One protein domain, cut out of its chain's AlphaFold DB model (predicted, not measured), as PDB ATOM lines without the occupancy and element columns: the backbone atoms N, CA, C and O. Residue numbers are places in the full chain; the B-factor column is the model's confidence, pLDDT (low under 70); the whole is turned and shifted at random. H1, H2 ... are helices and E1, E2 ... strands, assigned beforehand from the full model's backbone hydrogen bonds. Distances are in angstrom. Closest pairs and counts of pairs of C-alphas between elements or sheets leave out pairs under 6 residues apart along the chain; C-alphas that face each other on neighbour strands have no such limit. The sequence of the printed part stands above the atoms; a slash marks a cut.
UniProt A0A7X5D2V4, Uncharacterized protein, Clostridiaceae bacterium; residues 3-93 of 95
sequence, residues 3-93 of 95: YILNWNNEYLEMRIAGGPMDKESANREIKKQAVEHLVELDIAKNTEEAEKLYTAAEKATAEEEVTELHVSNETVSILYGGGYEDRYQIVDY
ATOM      1  N   TYR A   3      53.649 -11.396  51.532       96.94
ATOM      2  CA  TYR A   3      52.969 -10.929  50.323       96.94
ATOM      3  C   TYR A   3      51.949 -11.974  49.884       96.94
ATOM      4  O   TYR A   3      52.084 -13.149  50.220       96.94
ATOM      5  N   ILE A   4      50.946 -11.542  49.130       97.31
ATOM      6  CA  ILE A   4      49.978 -12.417  48.474       97.31
ATOM      7  C   ILE A   4      50.304 -12.392  46.988       97.31
ATOM      8  O   ILE A   4      50.245 -11.338  46.350       97.31
ATOM      9  N   LEU A   5      50.671 -13.545  46.448       96.94
ATOM     10  CA  LEU A   5      50.791 -13.756  45.015       96.94
ATOM     11  C   LEU A   5      49.486 -14.329  44.496       96.94
ATOM     12  O   LEU A   5      48.849 -15.135  45.168       96.94
ATOM     13  N   ASN A   6      49.104 -13.916  43.302       97.31
ATOM     14  CA  ASN A   6      47.943 -14.429  42.612       97.31
ATOM     15  C   ASN A   6      48.379 -14.927  41.233       97.31
ATOM     16  O   ASN A   6      49.031 -14.186  40.495       97.31
ATOM     17  N   TRP A   7      48.083 -16.190  40.942       96.94
ATOM     18  CA  TRP A   7      48.338 -16.844  39.667       96.94
ATOM     19  C   TRP A   7      47.010 -17.210  39.024       96.94
ATOM     20  O   TRP A   7      46.285 -18.052  39.551       96.94
ATOM     21  N   ASN A   8      46.748 -16.626  37.861       95.50
ATOM     22  CA  ASN A   8      45.574 -16.930  37.071       95.50
ATOM     23  C   ASN A   8      45.996 -17.700  35.813       95.50
ATOM     24  O   ASN A   8      46.764 -17.203  34.981       95.50
ATOM     25  N   ASN A   9      45.516 -18.938  35.681       94.88
ATOM     26  CA  ASN A   9      45.938 -19.817  34.591       94.88
ATOM     27  C   ASN A   9      45.213 -19.552  33.256       94.88
ATOM     28  O   ASN A   9      45.711 -19.988  32.220       94.88
ATOM     29  N   GLU A  10      44.093 -18.825  33.262       93.50
ATOM     30  CA  GLU A  10      43.387 -18.396  32.051       93.50
ATOM     31  C   GLU A  10      44.226 -17.358  31.300       93.50
ATOM     32  O   GLU A  10      44.421 -17.460  30.087       93.50
ATOM     33  N   TYR A  11      44.786 -16.397  32.039       93.06
ATOM     34  CA  TYR A  11      45.598 -15.308  31.485       93.06
ATOM     35  C   TYR A  11      47.105 -15.586  31.493       93.06
ATOM     36  O   TYR A  11      47.872 -14.797  30.941       93.06
ATOM     37  N   LEU A  12      47.537 -16.705  32.089       93.38
ATOM     38  CA  LEU A  12      48.950 -17.048  32.305       93.38
ATOM     39  C   LEU A  12      49.716 -15.913  33.008       93.38
ATOM     40  O   LEU A  12      50.871 -15.622  32.681       93.38
ATOM     41  N   GLU A  13      49.058 -15.264  33.969       96.06
ATOM     42  CA  GLU A  13      49.550 -14.063  34.637       96.06
ATOM     43  C   GLU A  13      49.800 -14.318  36.125       96.06
ATOM     44  O   GLU A  13      48.999 -14.941  36.823       96.06
ATOM     45  N   MET A  14      50.922 -13.782  36.616       95.88
ATOM     46  CA  MET A  14      51.219 -13.687  38.039       95.88
ATOM     47  C   MET A  14      51.252 -12.224  38.465       95.88
ATOM     48  O   MET A  14      51.961 -11.418  37.861       95.88
ATOM     49  N   ARG A  15      50.557 -11.896  39.553       95.19
ATOM     50  CA  ARG A  15      50.556 -10.550  40.134       95.19
ATOM     51  C   ARG A  15      50.767 -10.579  41.640       95.19
ATOM     52  O   ARG A  15      50.428 -11.546  42.320       95.19
ATOM     53  N   ILE A  16      51.294  -9.477  42.168       96.12
ATOM     54  CA  ILE A  16      51.259  -9.205  43.605       96.12
ATOM     55  C   ILE A  16      49.855  -8.691  43.915       96.12
ATOM     56  O   ILE A  16      49.504  -7.575  43.541       96.12
ATOM     57  N   ALA A  17      49.054  -9.516  44.577       95.00
ATOM     58  CA  ALA A  17      47.691  -9.178  44.968       95.00
ATOM     59  C   ALA A  17      47.626  -8.450  46.320       95.00
ATOM     60  O   ALA A  17      46.611  -7.842  46.651       95.00
ATOM     61  N   GLY A  18      48.709  -8.469  47.101       95.56
ATOM     62  CA  GLY A  18      48.804  -7.698  48.336       95.56
ATOM     63  C   GLY A  18      50.168  -7.790  49.016       95.56
ATOM     64  O   GLY A  18      50.940  -8.719  48.782       95.56
ATOM     65  N   GLY A  19      50.449  -6.831  49.896       94.75
ATOM     66  CA  GLY A  19      51.638  -6.793  50.755       94.75
ATOM     67  C   GLY A  19      52.495  -5.541  50.537       94.75
ATOM     68  O   GLY A  19      52.199  -4.746  49.645       94.75
ATOM     69  N   PRO A  20      53.557  -5.351  51.343       95.00
ATOM     70  CA  PRO A  20      53.967  -6.189  52.476       95.00
ATOM     71  C   PRO A  20      53.040  -6.047  53.695       95.00
ATOM     72  O   PRO A  20      52.584  -4.951  54.008       95.00
ATOM     73  N   MET A  21      52.793  -7.145  54.419       95.69
ATOM     74  CA  MET A  21      51.989  -7.146  55.654       95.69
ATOM     75  C   MET A  21      52.398  -8.255  56.642       95.69
ATOM     76  O   MET A  21      53.270  -9.079  56.348       95.69
ATOM     77  N   ASP A  22      51.809  -8.259  57.841       96.00
ATOM     78  CA  ASP A  22      51.942  -9.358  58.805       96.00
ATOM     79  C   ASP A  22      51.065 -10.572  58.419       96.00
ATOM     80  O   ASP A  22      50.223 -10.494  57.523       96.00
ATOM     81  N   LYS A  23      51.262 -11.712  59.093       94.50
ATOM     82  CA  LYS A  23      50.546 -12.964  58.792       94.50
ATOM     83  C   LYS A  23      49.032 -12.864  59.011       94.50
ATOM     84  O   LYS A  23      48.268 -13.422  58.231       94.50
ATOM     85  N   GLU A  24      48.597 -12.192  60.070       95.25
ATOM     86  CA  GLU A  24      47.176 -12.076  60.402       95.25
ATOM     87  C   GLU A  24      46.453 -11.200  59.373       95.25
ATOM     88  O   GLU A  24      45.372 -11.545  58.896       95.25
ATOM     89  N   SER A  25      47.094 -10.103  58.969       96.69
ATOM     90  CA  SER A  25      46.633  -9.236  57.888       96.69
ATOM     91  C   SER A  25      46.595  -9.965  56.544       96.69
ATOM     92  O   SER A  25      45.592  -9.853  55.845       96.69
ATOM     93  N   ALA A  26      47.606 -10.781  56.223       96.19
ATOM     94  CA  ALA A  26      47.619 -11.585  54.997       96.19
ATOM     95  C   ALA A  26      46.460 -12.592  54.948       96.19
ATOM     96  O   ALA A  26      45.780 -12.691  53.931       96.19
ATOM     97  N   ASN A  27      46.179 -13.278  56.061       95.31
ATOM     98  CA  ASN A  27      45.061 -14.222  56.157       95.31
ATOM     99  C   ASN A  27      43.690 -13.540  56.018       95.31
ATOM    100  O   ASN A  27      42.775 -14.094  55.410       95.31
ATOM    101  N   ARG A  28      43.522 -12.332  56.568       95.88
ATOM    102  CA  ARG A  28      42.286 -11.560  56.366       95.88
ATOM    103  C   ARG A  28      42.135 -11.096  54.921       95.88
ATOM    104  O   ARG A  28      41.039 -11.173  54.376       95.88
ATOM    105  N   GLU A  29      43.220 -10.615  54.325       96.69
ATOM    106  CA  GLU A  29      43.206 -10.062  52.975       96.69
ATOM    107  C   GLU A  29      42.965 -11.149  51.922       96.69
ATOM    108  O   GLU A  29      42.100 -10.972  51.071       96.69
ATOM    109  N   ILE A  30      43.624 -12.313  52.022       96.19
ATOM    110  CA  ILE A  30      43.379 -13.431  51.093       96.19
ATOM    111  C   ILE A  30      41.927 -13.921  51.170       96.19
ATOM    112  O   ILE A  30      41.305 -14.152  50.137       96.19
ATOM    113  N   LYS A  31      41.348 -14.002  52.380       96.31
ATOM    114  CA  LYS A  31      39.937 -14.365  52.567       96.31
ATOM    115  C   LYS A  31      39.012 -13.347  51.911       96.31
ATOM    116  O   LYS A  31      38.070 -13.732  51.226       96.31
ATOM    117  N   LYS A  32      39.268 -12.056  52.134       96.69
ATOM    118  CA  LYS A  32      38.482 -10.974  51.542       96.69
ATOM    119  C   LYS A  32      38.511 -11.054  50.014       96.69
ATOM    120  O   LYS A  32      37.448 -11.074  49.404       96.69
ATOM    121  N   GLN A  33      39.700 -11.170  49.421       96.00
ATOM    122  CA  GLN A  33      39.859 -11.271  47.968       96.00
ATOM    123  C   GLN A  33      39.151 -12.504  47.405       96.00
ATOM    124  O   GLN A  33      38.441 -12.396  46.414       96.00
ATOM    125  N   ALA A  34      39.271 -13.657  48.068       95.88
ATOM    126  CA  ALA A  34      38.577 -14.868  47.647       95.88
ATOM    127  C   ALA A  34      37.047 -14.716  47.693       95.88
ATOM    128  O   ALA A  34      36.367 -15.087  46.744       95.88
ATOM    129  N   VAL A  35      36.492 -14.146  48.769       97.00
ATOM    130  CA  VAL A  35      35.039 -13.922  48.906       97.00
ATOM    131  C   VAL A  35      34.520 -12.950  47.847       97.00
ATOM    132  O   VAL A  35      33.469 -13.204  47.263       97.00
ATOM    133  N   GLU A  36      35.241 -11.858  47.586       96.69
ATOM    134  CA  GLU A  36      34.897 -10.912  46.517       96.69
ATOM    135  C   GLU A  36      34.925 -11.612  45.149       96.69
ATOM    136  O   GLU A  36      33.954 -11.538  44.395       96.69
ATOM    137  N   HIS A  37      35.976 -12.388  44.875       95.38
ATOM    138  CA  HIS A  37      36.160 -13.038  43.582       95.38
ATOM    139  C   HIS A  37      35.154 -14.171  43.311       95.38
ATOM    140  O   HIS A  37      34.701 -14.341  42.183       95.38
ATOM    141  N   LEU A  38      34.715 -14.904  44.341       96.56
ATOM    142  CA  LEU A  38      33.638 -15.899  44.217       96.56
ATOM    143  C   LEU A  38      32.325 -15.283  43.712       96.56
ATOM    144  O   LEU A  38      31.571 -15.943  42.996       96.56
ATOM    145  N   VAL A  39      32.046 -14.031  44.086       96.94
ATOM    146  CA  VAL A  39      30.871 -13.299  43.596       96.94
ATOM    147  C   VAL A  39      31.103 -12.799  42.171       96.94
ATOM    148  O   VAL A  39      30.208 -12.903  41.337       96.94
ATOM    149  N   GLU A  40      32.300 -12.292  41.864       95.50
ATOM    150  CA  GLU A  40      32.659 -11.835  40.510       95.50
ATOM    151  C   GLU A  40      32.578 -12.954  39.463       95.50
ATOM    152  O   GLU A  40      32.171 -12.706  38.328       95.50
ATOM    153  N   LEU A  41      32.927 -14.182  39.851       94.31
ATOM    154  CA  LEU A  41      32.884 -15.371  38.999       94.31
ATOM    155  C   LEU A  41      31.498 -16.042  38.928       94.31
ATOM    156  O   LEU A  41      31.377 -17.097  38.309       94.31
ATOM    157  N   ASP A  42      30.468 -15.461  39.555       94.56
ATOM    158  CA  ASP A  42      29.102 -16.017  39.640       94.56
ATOM    159  C   ASP A  42      29.041 -17.427  40.274       94.56
ATOM    160  O   ASP A  42      28.109 -18.198  40.051       94.56
ATOM    161  N   ILE A  43      30.038 -17.773  41.102       93.75
ATOM    162  CA  ILE A  43      30.049 -19.008  41.909       93.75
ATOM    163  C   ILE A  43      29.151 -18.826  43.139       93.75
ATOM    164  O   ILE A  43      28.449 -19.748  43.557       93.75
ATOM    165  N   ALA A  44      29.147 -17.620  43.709       95.50
ATOM    166  CA  ALA A  44      28.258 -17.210  44.787       95.50
ATOM    167  C   ALA A  44      27.375 -16.043  44.337       95.50
ATOM    168  O   ALA A  44      27.861 -15.081  43.750       95.50
ATOM    169  N   LYS A  45      26.085 -16.050  44.690       94.81
ATOM    170  CA  LYS A  45      25.150 -14.993  44.258       94.81
ATOM    171  C   LYS A  45      25.385 -13.663  44.963       94.81
ATOM    172  O   LYS A  45      24.906 -12.625  44.514       94.81
ATOM    173  N   ASN A  46      26.004 -13.702  46.139       96.94
ATOM    174  CA  ASN A  46      26.300 -12.536  46.960       96.94
ATOM    175  C   ASN A  46      27.386 -12.859  47.996       96.94
ATOM    176  O   ASN A  46      27.752 -14.015  48.209       96.94
ATOM    177  N   THR A  47      27.858 -11.816  48.679       96.56
ATOM    178  CA  THR A  47      28.903 -11.903  49.705       96.56
ATOM    179  C   THR A  47      28.545 -12.853  50.851       96.56
ATOM    180  O   THR A  47      29.415 -13.572  51.326       96.56
ATOM    181  N   GLU A  48      27.279 -12.913  51.282       97.12
ATOM    182  CA  GLU A  48      26.864 -13.806  52.376       97.12
ATOM    183  C   GLU A  48      27.011 -15.284  51.979       97.12
ATOM    184  O   GLU A  48      27.475 -16.109  52.766       97.12
ATOM    185  N   GLU A  49      26.627 -15.632  50.751       96.06
ATOM    186  CA  GLU A  49      26.816 -16.976  50.204       96.06
ATOM    187  C   GLU A  49      28.301 -17.299  50.006       96.06
ATOM    188  O   GLU A  49      28.748 -18.375  50.402       96.06
ATOM    189  N   ALA A  50      29.086 -16.349  49.493       96.31
ATOM    190  CA  ALA A  50      30.527 -16.508  49.313       96.31
ATOM    191  C   ALA A  50      31.260 -16.747  50.645       96.31
ATOM    192  O   ALA A  50      32.110 -17.633  50.736       96.31
ATOM    193  N   GLU A  51      30.902 -16.030  51.714       96.19
ATOM    194  CA  GLU A  51      31.469 -16.258  53.048       96.19
ATOM    195  C   GLU A  51      31.129 -17.646  53.607       96.19
ATOM    196  O   GLU A  51      31.969 -18.278  54.264       96.19
ATOM    197  N   LYS A  52      29.910 -18.139  53.348       94.56
ATOM    198  CA  LYS A  52      29.496 -19.495  53.737       94.56
ATOM    199  C   LYS A  52      30.293 -20.550  52.978       94.56
ATOM    200  O   LYS A  52      30.786 -21.474  53.621       94.56
ATOM    201  N   LEU A  53      30.465 -20.388  51.664       93.81
ATOM    202  CA  LEU A  53      31.287 -21.278  50.838       93.81
ATOM    203  C   LEU A  53      32.740 -21.291  51.310       93.81
ATOM    204  O   LEU A  53      33.292 -22.362  51.539       93.81
ATOM    205  N   TYR A  54      33.327 -20.118  51.559       94.69
ATOM    206  CA  TYR A  54      34.687 -20.016  52.085       94.69
ATOM    207  C   TYR A  54      34.835 -20.742  53.422       94.69
ATOM    208  O   TYR A  54      35.757 -21.527  53.618       94.69
ATOM    209  N   THR A  55      33.904 -20.514  54.351       93.44
ATOM    210  CA  THR A  55      33.939 -21.144  55.680       93.44
ATOM    211  C   THR A  55      33.722 -22.658  55.603       93.44
ATOM    212  O   THR A  55      34.263 -23.391  56.429       93.44
ATOM    213  N   ALA A  56      32.923 -23.131  54.643       91.69
ATOM    214  CA  ALA A  56      32.751 -24.554  54.381       91.69
ATOM    215  C   ALA A  56      34.043 -25.167  53.826       91.69
ATOM    216  O   ALA A  56      34.516 -26.144  54.392       91.69
ATOM    217  N   ALA A  57      34.659 -24.548  52.814       91.75
ATOM    218  CA  ALA A  57      35.916 -25.009  52.224       91.75
ATOM    219  C   ALA A  57      37.080 -25.012  53.230       91.75
ATOM    220  O   ALA A  57      37.859 -25.955  53.264       91.75
ATOM    221  N   GLU A  58      37.165 -24.009  54.110       90.31
ATOM    222  CA  GLU A  58      38.182 -23.939  55.174       90.31
ATOM    223  C   GLU A  58      38.065 -25.090  56.192       90.31
ATOM    224  O   GLU A  58      39.054 -25.489  56.809       90.31
ATOM    225  N   LYS A  59      36.852 -25.620  56.389       87.38
ATOM    226  CA  LYS A  59      36.563 -26.719  57.324       87.38
ATOM    227  C   LYS A  59      36.454 -28.077  56.644       87.38
ATOM    228  O   LYS A  59      36.379 -29.081  57.354       87.38
ATOM    229  N   ALA A  60      36.398 -28.099  55.315       83.12
ATOM    230  CA  ALA A  60      36.189 -29.306  54.545       83.12
ATOM    231  C   ALA A  60      37.348 -30.274  54.781       83.12
ATOM    232  O   ALA A  60      38.528 -29.913  54.752       83.12
ATOM    233  N   THR A  61      37.000 -31.531  55.028       71.38
ATOM    234  CA  THR A  61      37.971 -32.620  54.943       71.38
ATOM    235  C   THR A  61      38.164 -33.011  53.476       71.38
ATOM    236  O   THR A  61      37.362 -32.641  52.623       71.38
ATOM    237  N   ALA A  62      39.200 -33.797  53.163       63.09
ATOM    238  CA  ALA A  62      39.456 -34.259  51.794       63.09
ATOM    239  C   ALA A  62      38.281 -35.048  51.160       63.09
ATOM    240  O   ALA A  62      38.271 -35.253  49.953       63.09
ATOM    241  N   GLU A  63      37.302 -35.498  51.955       60.50
ATOM    242  CA  GLU A  63      36.103 -36.210  51.489       60.50
ATOM    243  C   GLU A  63      34.897 -35.282  51.225       60.50
ATOM    244  O   GLU A  63      33.917 -35.713  50.622       60.50
ATOM    245  N   GLU A  64      34.961 -34.014  51.645       60.34
ATOM    246  CA  GLU A  64      33.877 -33.015  51.563       60.34
ATOM    247  C   GLU A  64      34.257 -31.819  50.672       60.34
ATOM    248  O   GLU A  64      33.742 -30.712  50.839       60.34
ATOM    249  N   GLU A  65      35.205 -32.025  49.757       60.41
ATOM    250  CA  GLU A  65      35.809 -30.967  48.953       60.41
ATOM    251  C   GLU A  65      34.748 -30.195  48.147       60.41
ATOM    252  O   GLU A  65      33.925 -30.771  47.429       60.41
ATOM    253  N   VAL A  66      34.751 -28.866  48.285       65.38
ATOM    254  CA  VAL A  66      33.923 -27.980  47.466       65.38
ATOM    255  C   VAL A  66      34.604 -27.880  46.105       65.38
ATOM    256  O   VAL A  66      35.701 -27.337  46.012       65.38
ATOM    257  N   THR A  67      33.971 -28.422  45.062       76.06
ATOM    258  CA  THR A  67      34.574 -28.582  43.724       76.06
ATOM    259  C   THR A  67      35.183 -27.287  43.178       76.06
ATOM    260  O   THR A  67      36.196 -27.324  42.490       76.06
ATOM    261  N   GLU A  68      34.575 -26.140  43.480       87.69
ATOM    262  CA  GLU A  68      34.949 -24.832  42.948       87.69
ATOM    263  C   GLU A  68      35.907 -24.037  43.851       87.69
ATOM    264  O   GLU A  68      36.459 -23.033  43.406       87.69
ATOM    265  N   LEU A  69      36.121 -24.440  45.110       93.25
ATOM    266  CA  LEU A  69      36.905 -23.664  46.076       93.25
ATOM    267  C   LEU A  69      37.696 -24.566  47.025       93.25
ATOM    268  O   LEU A  69      37.128 -25.280  47.849       93.25
ATOM    269  N   HIS A  70      39.018 -24.422  46.999       93.00
ATOM    270  CA  HIS A  70      39.924 -25.076  47.934       93.00
ATOM    271  C   HIS A  70      40.616 -24.031  48.817       93.00
ATOM    272  O   HIS A  70      41.242 -23.094  48.317       93.00
ATOM    273  N   VAL A  71      40.530 -24.198  50.139       92.94
ATOM    274  CA  VAL A  71      41.141 -23.295  51.127       92.94
ATOM    275  C   VAL A  71      42.096 -24.088  52.011       92.94
ATOM    276  O   VAL A  71      41.724 -25.075  52.636       92.94
ATOM    277  N   SER A  72      43.338 -23.620  52.098       90.75
ATOM    278  CA  SER A  72      44.366 -24.130  53.004       90.75
ATOM    279  C   SER A  72      44.990 -22.975  53.796       90.75
ATOM    280  O   SER A  72      44.676 -21.809  53.573       90.75
ATOM    281  N   ASN A  73      45.903 -23.280  54.721       87.88
ATOM    282  CA  ASN A  73      46.457 -22.291  55.657       87.88
ATOM    283  C   ASN A  73      47.140 -21.081  54.982       87.88
ATOM    284  O   ASN A  73      47.153 -19.999  55.556       87.88
ATOM    285  N   GLU A  74      47.739 -21.261  53.802       92.81
ATOM    286  CA  GLU A  74      48.463 -20.194  53.087       92.81
ATOM    287  C   GLU A  74      48.079 -20.093  51.603       92.81
ATOM    288  O   GLU A  74      48.654 -19.281  50.882       92.81
ATOM    289  N   THR A  75      47.103 -20.878  51.143       94.38
ATOM    290  CA  THR A  75      46.702 -20.921  49.730       94.38
ATOM    291  C   THR A  75      45.190 -20.998  49.613       94.38
ATOM    292  O   THR A  75      44.563 -21.789  50.320       94.38
ATOM    293  N   VAL A  76      44.629 -20.237  48.678       96.38
ATOM    294  CA  VAL A  76      43.229 -20.326  48.256       96.38
ATOM    295  C   VAL A  76      43.192 -20.506  46.743       96.38
ATOM    296  O   VAL A  76      43.821 -19.735  46.026       96.38
ATOM    297  N   SER A  77      42.458 -21.505  46.268       95.50
ATOM    298  CA  SER A  77      42.275 -21.792  44.844       95.50
ATOM    299  C   SER A  77      40.796 -21.773  44.491       95.50
ATOM    300  O   SER A  77      40.006 -22.447  45.149       95.50
ATOM    301  N   ILE A  78      40.439 -21.037  43.442       96.00
ATOM    302  CA  ILE A  78      39.081 -20.969  42.899       96.00
ATOM    303  C   ILE A  78      39.091 -21.578  41.500       96.00
ATOM    304  O   ILE A  78      39.813 -21.104  40.625       96.00
ATOM    305  N   LEU A  79      38.300 -22.628  41.293       94.50
ATOM    306  CA  LEU A  79      38.119 -23.281  40.001       94.50
ATOM    307  C   LEU A  79      36.880 -22.716  39.303       94.50
ATOM    308  O   LEU A  79      35.795 -22.669  39.879       94.50
ATOM    309  N   TYR A  80      37.039 -22.297  38.050       93.06
ATOM    310  CA  TYR A  80      35.978 -21.656  37.278       93.06
ATOM    311  C   TYR A  80      36.108 -21.938  35.773       93.06
ATOM    312  O   TYR A  80      37.054 -22.578  35.306       93.06
ATOM    313  N   GLY A  81      35.105 -21.527  34.990       88.19
ATOM    314  CA  GLY A  81      35.157 -21.582  33.522       88.19
ATOM    315  C   GLY A  81      35.317 -22.983  32.905       88.19
ATOM    316  O   GLY A  81      35.637 -23.093  31.726       88.19
ATOM    317  N   GLY A  82      35.108 -24.057  33.675       84.44
ATOM    318  CA  GLY A  82      35.268 -25.440  33.212       84.44
ATOM    319  C   GLY A  82      36.712 -25.960  33.192       84.44
ATOM    320  O   GLY A  82      36.966 -26.981  32.554       84.44
ATOM    321  N   GLY A  83      37.649 -25.292  33.874       87.75
ATOM    322  CA  GLY A  83      39.032 -25.775  34.005       87.75
ATOM    323  C   GLY A  83      40.078 -24.712  34.344       87.75
ATOM    324  O   GLY A  83      41.253 -25.056  34.495       87.75
ATOM    325  N   TYR A  84      39.680 -23.445  34.460       94.75
ATOM    326  CA  TYR A  84      40.566 -22.385  34.918       94.75
ATOM    327  C   TYR A  84      40.660 -22.369  36.441       94.75
ATOM    328  O   TYR A  84      39.747 -22.796  37.144       94.75
ATOM    329  N   GLU A  85      41.797 -21.904  36.934       95.12
ATOM    330  CA  GLU A  85      42.139 -21.786  38.341       95.12
ATOM    331  C   GLU A  85      42.694 -20.385  38.583       95.12
ATOM    332  O   GLU A  85      43.671 -19.980  37.938       95.12
ATOM    333  N   ASP A  86      42.100 -19.689  39.548       95.75
ATOM    334  CA  ASP A  86      42.694 -18.512  40.161       95.75
ATOM    335  C   ASP A  86      43.235 -18.874  41.549       95.75
ATOM    336  O   ASP A  86      42.485 -19.271  42.446       95.75
ATOM    337  N   ARG A  87      44.559 -18.802  41.715       97.06
ATOM    338  CA  ARG A  87      45.263 -19.262  42.916       97.06
ATOM    339  C   ARG A  87      45.943 -18.110  43.630       97.06
ATOM    340  O   ARG A  87      46.885 -17.513  43.117       97.06
ATOM    341  N   TYR A  88      45.547 -17.885  44.872       97.50
ATOM    342  CA  TYR A  88      46.173 -16.958  45.800       97.50
ATOM    343  C   TYR A  88      47.098 -17.713  46.752       97.50
ATOM    344  O   TYR A  88      46.712 -18.744  47.300       97.50
ATOM    345  N   GLN A  89      48.299 -17.191  46.991       97.19
ATOM    346  CA  GLN A  89      49.279 -17.786  47.892       97.19
ATOM    347  C   GLN A  89      49.958 -16.722  48.754       97.19
ATOM    348  O   GLN A  89      50.510 -15.746  48.246       97.19
ATOM    349  N   ILE A  90      49.972 -16.946  50.065       97.12
ATOM    350  CA  ILE A  90      50.756 -16.170  51.020       97.12
ATOM    351  C   ILE A  90      52.202 -16.667  50.976       97.12
ATOM    352  O   ILE A  90      52.475 -17.840  51.221       97.12
ATOM    353  N   VAL A  91      53.143 -15.765  50.710       96.06
ATOM    354  CA  VAL A  91      54.577 -16.077  50.645       96.06
ATOM    355  C   VAL A  91      55.378 -15.230  51.622       96.06
ATOM    356  O   VAL A  91      55.044 -14.072  51.895       96.06
ATOM    357  N   ASP A  92      56.451 -15.811  52.157       94.69
ATOM    358  CA  ASP A  92      57.463 -15.064  52.899       94.69
ATOM    359  C   ASP A  92      58.366 -14.300  51.937       94.69
ATOM    360  O   ASP A  92      58.946 -14.865  51.015       94.69
ATOM    361  N   TYR A  93      58.524 -13.009  52.204       85.19
ATOM    362  CA  TYR A  93      59.624 -12.224  51.677       85.19
ATOM    363  C   TYR A  93      60.651 -12.032  52.787       85.19
ATOM    364  O   TYR A  93      60.410 -11.318  53.776       85.19
TER     365      TYR A  93
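Overview. This is residues 3 to 93 of the 95 residues of an uncharacterized protein of Clostridiaceae bacterium (UniProt A0A7X5D2V4). A twisted sheet of five strands curls round one long helix, H1, which packs on one of its faces, while no named helix covers the other. A second helix, H2, stands at a steep angle to H1 at the E3 edge of the sheet, packing on E3 and on the later part of H1. The printed part has 91 residues, with two named helices and five named strands in the order E1 E2 H1 H2 E3 E4 E5; the sheet runs E2 E1 E5 E4 E3, all antiparallel. The class is mixed, helices and strands. The whole is compact, with a radius of gyration of the C-alphas of 12.5 A, and rounded, spanning 32 by 28 by 25 A.

Along the chain. E1, residues 3 to 8, begins at C-alpha 3 (52.969, -10.929, 50.323) and is 16.3 A long. E2, residues 13 to 21, is 22.3 A long. H1, residues 23 to 40, covers 25.6 A and ends at C-alpha 40 (32.659, -11.835, 40.510). H2, residues 47 to 59, is 18.3 A long. E3 is residues 69 to 71, 6.6 A, and E4 is residues 75 to 80, 16.4 A. E5, residues 84 to 92, is 25.7 A long and ends at C-alpha 92 (57.463, -15.064, 52.899).

Arrangement. E1 and E2 form a hairpin, with N 6 and O 15 2.9 A apart, within hydrogen-bond range. E1 is also the antiparallel neighbour of E5, with N 5 and O 89 at 2.8 A. E3, E4 and E5 form a meander, each strand the antiparallel neighbour of the one before; N 70 and O 77 are 2.9 A apart, and N 88 and O 76 2.8 A. E2 and E3 are the edge strands. H1 and H2 are on one face of the sheet, making two layers. The closest C-alphas of H1 and E5 are those of Ala 26 and Ile 90, 6.8 A apart. H1 touches H2 with residues 31 to 39 alone, closest at the C-alphas of Val 35 and Ala 50, 5.2 A, at a steep tilt of 55 degrees, opposite ways. The closest C-alphas of H2 and E3 are those of Glu 58 and Val 71, 5.1 A. Every O i to N i+4 pair is within hydrogen-bond range in H2, and 13 of 14 are in H1.

Size, cuts and confidence. The two C-alphas farthest apart, those of Lys 45 and Tyr 93, are 35.4 A apart. The printed part has no cut, and no link is long. The mean pLDDT of the printed part is 92.2; residues 62 to 66, between H2 and E3, are under 70.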